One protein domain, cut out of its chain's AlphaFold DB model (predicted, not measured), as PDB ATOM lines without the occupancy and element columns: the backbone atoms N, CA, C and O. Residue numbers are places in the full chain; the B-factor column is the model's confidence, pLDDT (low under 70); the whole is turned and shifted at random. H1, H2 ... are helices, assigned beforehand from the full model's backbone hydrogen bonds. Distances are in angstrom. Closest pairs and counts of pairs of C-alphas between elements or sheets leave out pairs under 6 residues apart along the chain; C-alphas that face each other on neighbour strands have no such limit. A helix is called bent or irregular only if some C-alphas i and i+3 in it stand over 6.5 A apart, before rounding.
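What this domain is: This is residues 12 to 50 and 66 to 94 of the 174 residues of an uncharacterized protein of Oryza brachyantha (UniProt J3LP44). Two long helices, H1 and then H2, run opposite ways and cross as a narrow, loose X, near each other around Gly 29 and Leu 76. Residues 12 to 21 and 37 to 50 of H1 and residues 81 to 94 stand free. The printed part has 68 residues, all helix by class with no named strand, and is an extended rod spanning 61 by 21 by 16 A, with a radius of gyration of the C-alphas of 17.4 A.

How they stand to each other: H1, residues 12 to 50, and H2, residues 67 to 92, are close but not clearly touching; their closest C-alphas, of Gly 29 and Leu 76, are 7.8 A apart. They have a shallow tilt of 27 degrees, opposite ways. H2 has a kink of 27 degrees near residue 74; it is neither bent nor irregular, but only just: C-alphas 74 and 77 are 6.2 A apart. Every O i to N i+4 pair is within hydrogen-bond range in H1, and 21 of 22 are in H2.

Where its parts are: H1 begins at C-alpha 12 (183.549, 136.843, 280.791) and is 57.3 A long. H2 is 37.5 A long and ends at C-alpha 92 (194.945, 147.784, 267.149).

The domain as a whole: The C-alphas farthest apart, of Asn 50 and His 94, are 61.5 A apart. Residues 51 to 65 are not printed, a cut of 22.9 A between C-alphas 50 and 66. pLDDT is under 70 at residues 50, 66 to 68, 78 to 80 and 82 to 94.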
ATOM      1  N   ILE A  12     184.722 137.632 281.198       86.94
ATOM      2  CA  ILE A  12     183.549 136.843 280.791       86.94
ATOM      3  C   ILE A  12     182.320 137.748 280.656       86.94
ATOM      4  O   ILE A  12     181.598 137.640 279.669       86.94
ATOM      5  N   SER A  13     182.108 138.672 281.600       88.00
ATOM      6  CA  SER A  13     180.976 139.609 281.560       88.00
ATOM      7  C   SER A  13     181.026 140.560 280.360       88.00
ATOM      8  O   SER A  13     179.990 140.851 279.762       88.00
ATOM      9  N   ILE A  14     182.216 141.029 279.980       85.38
ATOM     10  CA  ILE A  14     182.382 141.884 278.799       85.38
ATOM     11  C   ILE A  14     182.079 141.089 277.526       85.38
ATOM     12  O   ILE A  14     181.323 141.558 276.678       85.38
ATOM     13  N   VAL A  15     182.622 139.874 277.401       86.44
ATOM     14  CA  VAL A  15     182.411 139.030 276.217       86.44
ATOM     15  C   VAL A  15     180.934 138.667 276.051       86.44
ATOM     16  O   VAL A  15     180.401 138.788 274.949       86.44
ATOM     17  N   THR A  16     180.239 138.288 277.125       88.12
ATOM     18  CA  THR A  16     178.801 137.980 277.055       88.12
ATOM     19  C   THR A  16     177.966 139.203 276.682       88.12
ATOM     20  O   THR A  16     177.058 139.083 275.861       88.12
ATOM     21  N   CYS A  17     178.303 140.388 277.203       87.56
ATOM     22  CA  CYS A  17     177.647 141.641 276.824       87.56
ATOM     23  C   CYS A  17     177.819 141.951 275.326       87.56
ATOM     24  O   CYS A  17     176.846 142.271 274.639       87.56
ATOM     25  N   LEU A  18     179.033 141.783 274.791       85.44
ATOM     26  CA  LEU A  18     179.313 141.984 273.366       85.44
ATOM     27  C   LEU A  18     178.527 141.009 272.482       85.44
ATOM     28  O   LEU A  18     177.947 141.424 271.477       85.44
ATOM     29  N   ILE A  19     178.458 139.732 272.872       88.31
ATOM     30  CA  ILE A  19     177.676 138.715 272.154       88.31
ATOM     31  C   ILE A  19     176.189 139.086 272.143       88.31
ATOM     32  O   ILE A  19     175.549 139.012 271.095       88.31
ATOM     33  N   LEU A  20     175.638 139.520 273.280       90.06
ATOM     34  CA  LEU A  20     174.233 139.912 273.381       90.06
ATOM     35  C   LEU A  20     173.910 141.111 272.478       90.06
ATOM     36  O   LEU A  20     172.907 141.098 271.768       90.06
ATOM     37  N   MET A  21     174.771 142.130 272.475       85.12
ATOM     38  CA  MET A  21     174.620 143.301 271.605       85.12
ATOM     39  C   MET A  21     174.680 142.927 270.125       85.12
ATOM     40  O   MET A  21     173.874 143.414 269.332       85.12
ATOM     41  N   PHE A  22     175.584 142.021 269.755       83.56
ATOM     42  CA  PHE A  22     175.669 141.510 268.392       83.56
ATOM     43  C   PHE A  22     174.408 140.732 267.987       83.56
ATOM     44  O   PHE A  22     173.862 140.956 266.906       83.56
ATOM     45  N   LEU A  23     173.895 139.867 268.866       85.69
ATOM     46  CA  LEU A  23     172.671 139.105 268.614       85.69
ATOM     47  C   LEU A  23     171.450 140.023 268.453       85.69
ATOM     48  O   LEU A  23     170.662 139.842 267.525       85.69
ATOM     49  N   LEU A  24     171.316 141.033 269.318       85.31
ATOM     50  CA  LEU A  24     170.253 142.036 269.228       85.31
ATOM     51  C   LEU A  24     170.304 142.778 267.889       85.31
ATOM     52  O   LEU A  24     169.271 143.005 267.258       85.31
ATOM     53  N   PHE A  25     171.510 143.122 267.440       82.88
ATOM     54  CA  PHE A  25     171.713 143.780 266.160       82.88
ATOM     55  C   PHE A  25     171.256 142.905 264.979       82.88
ATOM     56  O   PHE A  25     170.522 143.375 264.108       82.88
ATOM     57  N   LEU A  26     171.639 141.622 264.971       84.44
ATOM     58  CA  LEU A  26     171.197 140.668 263.950       84.44
ATOM     59  C   LEU A  26     169.674 140.508 263.935       84.44
ATOM     60  O   LEU A  26     169.070 140.502 262.863       84.44
ATOM     61  N   LEU A  27     169.053 140.420 265.113       86.25
ATOM     62  CA  LEU A  27     167.602 140.304 265.244       86.25
ATOM     63  C   LEU A  27     166.885 141.531 264.666       86.25
ATOM     64  O   LEU A  27     165.927 141.383 263.909       86.25
ATOM     65  N   LEU A  28     167.368 142.737 264.980       83.94
ATOM     66  CA  LEU A  28     166.797 143.981 264.461       83.94
ATOM     67  C   LEU A  28     166.948 144.081 262.936       83.94
ATOM     68  O   LEU A  28     166.012 144.490 262.247       83.94
ATOM     69  N   GLY A  29     168.101 143.666 262.404       86.75
ATOM     70  CA  GLY A  29     168.335 143.596 260.962       86.75
ATOM     71  C   GLY A  29     167.382 142.623 260.264       86.75
ATOM     72  O   GLY A  29     166.759 142.982 259.263       86.75
ATOM     73  N   LEU A  30     167.208 141.420 260.821       87.88
ATOM     74  CA  LEU A  30     166.271 140.423 260.301       87.88
ATOM     75  C   LEU A  30     164.830 140.944 260.321       87.88
ATOM     76  O   LEU A  30     164.125 140.834 259.320       87.88
ATOM     77  N   TYR A  31     164.407 141.555 261.431       84.88
ATOM     78  CA  TYR A  31     163.082 142.162 261.557       84.88
ATOM     79  C   TYR A  31     162.851 143.233 260.485       84.88
ATOM     80  O   TYR A  31     161.852 143.183 259.769       84.88
ATOM     81  N   SER A  32     163.812 144.144 260.299       82.94
ATOM     82  CA  SER A  32     163.736 145.170 259.255       82.94
ATOM     83  C   SER A  32     163.610 144.563 257.856       82.94
ATOM     84  O   SER A  32     162.859 145.082 257.033       82.94
ATOM     85  N   HIS A  33     164.330 143.477 257.572       85.12
ATOM     86  CA  HIS A  33     164.257 142.801 256.279       85.12
ATOM     87  C   HIS A  33     162.887 142.149 256.056       85.12
ATOM     88  O   HIS A  33     162.313 142.267 254.975       85.12
ATOM     89  N   ILE A  34     162.331 141.500 257.083       87.88
ATOM     90  CA  ILE A  34     160.983 140.918 257.033       87.88
ATOM     91  C   ILE A  34     159.935 142.007 256.768       87.88
ATOM     92  O   ILE A  34     159.080 141.813 255.907       87.88
ATOM     93  N   CYS A  35     160.024 143.161 257.436       85.81
ATOM     94  CA  CYS A  35     159.124 144.290 257.184       85.81
ATOM     95  C   CYS A  35     159.176 144.756 255.723       85.81
ATOM     96  O   CYS A  35     158.130 144.952 255.114       85.81
ATOM     97  N   LEU A  36     160.368 144.857 255.126       84.31
ATOM     98  CA  LEU A  36     160.496 145.245 253.718       84.31
ATOM     99  C   LEU A  36     159.917 144.218 252.754       84.31
ATOM    100  O   LEU A  36     159.275 144.592 251.775       84.31
ATOM    101  N   LEU A  37     160.139 142.930 253.018       87.75
ATOM    102  CA  LEU A  37     159.532 141.867 252.222       87.75
ATOM    103  C   LEU A  37     158.007 141.911 252.321       87.75
ATOM    104  O   LEU A  37     157.326 141.727 251.317       87.75
ATOM    105  N   PHE A  38     157.476 142.190 253.510       87.88
ATOM    106  CA  PHE A  38     156.045 142.343 253.727       87.88
ATOM    107  C   PHE A  38     155.479 143.559 252.983       87.88
ATOM    108  O   PHE A  38     154.480 143.426 252.280       87.88
ATOM    109  N   ASP A  39     156.143 144.714 253.047       86.75
ATOM    110  CA  ASP A  39     155.745 145.913 252.302       86.75
ATOM    111  C   ASP A  39     155.775 145.675 250.784       86.75
ATOM    112  O   ASP A  39     154.850 146.062 250.065       86.75
ATOM    113  N   LEU A  40     156.811 144.989 250.290       86.19
ATOM    114  CA  LEU A  40     156.923 144.607 248.884       86.19
ATOM    115  C   LEU A  40     155.821 143.618 248.481       86.19
ATOM    116  O   LEU A  40     155.253 143.737 247.396       86.19
ATOM    117  N   TRP A  41     155.484 142.672 249.357       92.19
ATOM    118  CA  TRP A  41     154.393 141.727 249.141       92.19
ATOM    119  C   TRP A  41     153.029 142.425 249.093       92.19
ATOM    120  O   TRP A  41     152.236 142.157 248.192       92.19
ATOM    121  N   LEU A  42     152.772 143.382 249.990       86.19
ATOM    122  CA  LEU A  42     151.565 144.212 249.955       86.19
ATOM    123  C   LEU A  42     151.491 145.066 248.683       86.19
ATOM    124  O   LEU A  42     150.416 145.211 248.097       86.19
ATOM    125  N   LEU A  43     152.624 145.621 248.242       86.19
ATOM    126  CA  LEU A  43     152.707 146.361 246.986       86.19
ATOM    127  C   LEU A  43     152.379 145.455 245.797       86.19
ATOM    128  O   LEU A  43     151.591 145.838 244.934       86.19
ATOM    129  N   TRP A  44     152.933 144.243 245.782       90.12
ATOM    130  CA  TRP A  44     152.646 143.241 244.762       90.12
ATOM    131  C   TRP A  44     151.159 142.864 244.742       90.12
ATOM    132  O   TRP A  44     150.531 142.932 243.686       90.12
ATOM    133  N   LEU A  45     150.559 142.591 245.906       86.88
ATOM    134  CA  LEU A  45     149.129 142.291 246.029       86.88
ATOM    135  C   LEU A  45     148.258 143.443 245.503       86.88
ATOM    136  O   LEU A  45     147.295 143.216 244.768       86.88
ATOM    137  N   ARG A  46     148.619 144.694 245.827       85.56
ATOM    138  CA  ARG A  46     147.934 145.889 245.316       85.56
ATOM    139  C   ARG A  46     148.047 146.001 243.793       85.56
ATOM    140  O   ARG A  46     147.052 146.320 243.144       85.56
ATOM    141  N   CYS A  47     149.217 145.724 243.217       83.50
ATOM    142  CA  CYS A  47     149.409 145.706 241.765       83.50
ATOM    143  C   CYS A  47     148.543 144.637 241.087       83.50
ATOM    144  O   CYS A  47     147.863 144.935 240.107       83.50
ATOM    145  N   CYS A  48     148.505 143.420 241.637       85.69
ATOM    146  CA  CYS A  48     147.672 142.336 241.114       85.69
ATOM    147  C   CYS A  48     146.175 142.665 241.193       85.69
ATOM    148  O   CYS A  48     145.444 142.408 240.240       85.69
ATOM    149  N   SER A  49     145.720 143.286 242.285       79.81
ATOM    150  CA  SER A  49     144.314 143.679 242.436       79.81
ATOM    151  C   SER A  49     143.887 144.776 241.453       79.81
ATOM    152  O   SER A  49     142.727 144.800 241.046       79.81
ATOM    153  N   ASN A  50     144.794 145.676 241.062       68.62
ATOM    154  CA  ASN A  50     144.496 146.738 240.096       68.62
ATOM    155  C   ASN A  50     144.500 146.258 238.639       68.62
ATOM    156  O   ASN A  50     143.856 146.886 237.802       68.62
ATOM    157  N   ASN A  66     157.487 155.524 255.015       68.31
ATOM    158  CA  ASN A  66     157.578 156.324 256.228       68.31
ATOM    159  C   ASN A  66     159.032 156.821 256.389       68.31
ATOM    160  O   ASN A  66     159.968 156.024 256.272       68.31
ATOM    161  N   PRO A  67     159.270 158.120 256.643       66.56
ATOM    162  CA  PRO A  67     160.628 158.672 256.672       66.56
ATOM    163  C   PRO A  67     161.516 157.970 257.710       66.56
ATOM    164  O   PRO A  67     162.729 157.870 257.544       66.56
ATOM    165  N   LEU A  68     160.895 157.416 258.754       67.44
ATOM    166  CA  LEU A  68     161.544 156.622 259.790       67.44
ATOM    167  C   LEU A  68     162.118 155.301 259.265       67.44
ATOM    168  O   LEU A  68     163.239 154.955 259.628       67.44
ATOM    169  N   THR A  69     161.405 154.578 258.395       70.31
ATOM    170  CA  THR A  69     161.886 153.305 257.834       70.31
ATOM    171  C   THR A  69     163.069 153.532 256.906       70.31
ATOM    172  O   THR A  69     164.050 152.793 256.960       70.31
ATOM    173  N   TRP A  70     163.029 154.596 256.100       71.75
ATOM    174  CA  TRP A  70     164.141 154.928 255.212       71.75
ATOM    175  C   TRP A  70     165.371 155.424 255.979       71.75
ATOM    176  O   TRP A  70     166.496 155.031 255.672       71.75
ATOM    177  N   CYS A  71     165.156 156.213 257.034       73.75
ATOM    178  CA  CYS A  71     166.225 156.629 257.934       73.75
ATOM    179  C   CYS A  71     166.876 155.419 258.614       73.75
ATOM    180  O   CYS A  71     168.092 155.271 258.530       73.75
ATOM    181  N   LEU A  72     166.078 154.514 259.198       71.88
ATOM    182  CA  LEU A  72     166.568 153.285 259.833       71.88
ATOM    183  C   LEU A  72     167.397 152.433 258.870       71.88
ATOM    184  O   LEU A  72     168.475 151.985 259.248       71.88
ATOM    185  N   LEU A  73     166.952 152.276 257.621       71.44
ATOM    186  CA  LEU A  73     167.675 151.508 256.604       71.44
ATOM    187  C   LEU A  73     169.065 152.053 256.279       71.44
ATOM    188  O   LEU A  73     169.972 151.275 255.998       71.44
ATOM    189  N   ILE A  74     169.240 153.373 256.312       74.19
ATOM    190  CA  ILE A  74     170.533 154.019 256.051       74.19
ATOM    191  C   ILE A  74     171.385 154.031 257.326       74.19
ATOM    192  O   ILE A  74     172.600 153.815 257.281       74.19
ATOM    193  N   TRP A  75     170.755 154.258 258.478       73.69
ATOM    194  CA  TRP A  75     171.446 154.369 259.757       73.69
ATOM    195  C   TRP A  75     172.020 153.041 260.233       73.69
ATOM    196  O   TRP A  75     173.160 153.019 260.694       73.69
ATOM    197  N   LEU A  76     171.274 151.942 260.093       71.94
ATOM    198  CA  LEU A  76     171.697 150.614 260.543       71.94
ATOM    199  C   LEU A  76     173.090 150.230 259.993       71.94
ATOM    200  O   LEU A  76     173.994 149.996 260.797       71.94
ATOM    201  N   PRO A  77     173.338 150.236 258.666       71.88
ATOM    202  CA  PRO A  77     174.649 149.894 258.118       71.88
ATOM    203  C   PRO A  77     175.737 150.927 258.455       71.88
ATOM    204  O   PRO A  77     176.893 150.545 258.653       71.88
ATOM    205  N   MET A  78     175.407 152.221 258.570       68.25
ATOM    206  CA  MET A  78     176.381 153.233 259.014       68.25
ATOM    207  C   MET A  78     176.829 153.004 260.461       68.25
ATOM    208  O   MET A  78     178.018 153.132 260.764       68.25
ATOM    209  N   PHE A  79     175.901 152.637 261.346       66.00
ATOM    210  CA  PHE A  79     176.190 152.372 262.751       66.00
ATOM    211  C   PHE A  79     177.054 151.117 262.910       66.00
ATOM    212  O   PHE A  79     178.047 151.148 263.637       66.00
ATOM    213  N   VAL A  80     176.758 150.061 262.144       68.44
ATOM    214  CA  VAL A  80     177.574 148.836 262.067       68.44
ATOM    215  C   VAL A  80     178.992 149.140 261.629       68.44
ATOM    216  O   VAL A  80     179.941 148.782 262.325       68.44
ATOM    217  N   LYS A  81     179.153 149.831 260.494       70.94
ATOM    218  CA  LYS A  81     180.474 150.157 259.950       70.94
ATOM    219  C   LYS A  81     181.303 150.947 260.960       70.94
ATOM    220  O   LYS A  81     182.487 150.669 261.137       70.94
ATOM    221  N   LYS A  82     180.677 151.906 261.649       63.16
ATOM    222  CA  LYS A  82     181.342 152.734 262.659       63.16
ATOM    223  C   LYS A  82     181.695 151.943 263.922       63.16
ATOM    224  O   LYS A  82     182.797 152.106 264.435       63.16
ATOM    225  N   ALA A  83     180.816 151.057 264.388       65.69
ATOM    226  CA  ALA A  83     181.087 150.186 265.529       65.69
ATOM    227  C   ALA A  83     182.249 149.220 265.241       65.69
ATOM    228  O   ALA A  83     183.200 149.172 266.017       65.69
ATOM    229  N   PHE A  84     182.237 148.530 264.094       62.78
ATOM    230  CA  PHE A  84     183.339 147.649 263.688       62.78
ATOM    231  C   PHE A  84     184.658 148.404 263.529       62.78
ATOM    232  O   PHE A  84     185.685 147.932 264.010       62.78
ATOM    233  N   SER A  85     184.631 149.596 262.924       63.69
ATOM    234  CA  SER A  85     185.825 150.433 262.789       63.69
ATOM    235  C   SER A  85     186.406 150.814 264.149       63.69
ATOM    236  O   SER A  85     187.617 150.772 264.316       63.69
ATOM    237  N   ASN A  86     185.565 151.147 265.131       59.50
ATOM    238  CA  ASN A  86     186.025 151.520 266.467       59.50
ATOM    239  C   ASN A  86     186.548 150.317 267.263       59.50
ATOM    240  O   ASN A  86     187.546 150.444 267.965       59.50
ATOM    241  N   HIS A  87     185.914 149.147 267.145       59.75
ATOM    242  CA  HIS A  87     186.408 147.925 267.784       59.75
ATOM    243  C   HIS A  87     187.742 147.465 267.188       59.75
ATOM    244  O   HIS A  87     188.638 147.102 267.948       59.75
ATOM    245  N   LEU A  88     187.907 147.533 265.861       58.66
ATOM    246  CA  LEU A  88     189.175 147.228 265.194       58.66
ATOM    247  C   LEU A  88     190.266 148.220 265.617       58.66
ATOM    248  O   LEU A  88     191.363 147.808 265.977       58.66
ATOM    249  N   PHE A  89     189.930 149.510 265.683       53.84
ATOM    250  CA  PHE A  89     190.857 150.549 266.125       53.84
ATOM    251  C   PHE A  89     191.290 150.344 267.583       53.84
ATOM    252  O   PHE A  89     192.470 150.457 267.896       53.84
ATOM    253  N   LEU A  90     190.372 149.976 268.484       55.91
ATOM    254  CA  LEU A  90     190.693 149.674 269.886       55.91
ATOM    255  C   LEU A  90     191.505 148.377 270.052       55.91
ATOM    256  O   LEU A  90     192.365 148.303 270.935       55.91
ATOM    257  N   LEU A  91     191.265 147.373 269.202       56.81
ATOM    258  CA  LEU A  91     192.070 146.150 269.143       56.81
ATOM    259  C   LEU A  91     193.499 146.456 268.658       56.81
ATOM    260  O   LEU A  91     194.465 145.954 269.228       56.81
ATOM    261  N   GLU A  92     193.646 147.335 267.667       55.53
ATOM    262  CA  GLU A  92     194.945 147.784 267.149       55.53
ATOM    263  C   GLU A  92     195.667 148.761 268.096       55.53
ATOM    264  O   GLU A  92     196.897 148.793 268.134       55.53
ATOM    265  N   CYS A  93     194.934 149.492 268.941       54.84
ATOM    266  CA  CYS A  93     195.499 150.396 269.949       54.84
ATOM    267  C   CYS A  93     196.207 149.680 271.115       54.84
ATOM    268  O   CYS A  93     196.816 150.351 271.943       54.84
ATOM    269  N   HIS A  94     196.201 148.342 271.187       49.12
ATOM    270  CA  HIS A  94     196.929 147.582 272.218       49.12
ATOM    271  C   HIS A  94     198.456 147.561 272.047       49.12
ATOM    272  O   HIS A  94     199.156 146.878 272.798       49.12
TER     273      HIS A  94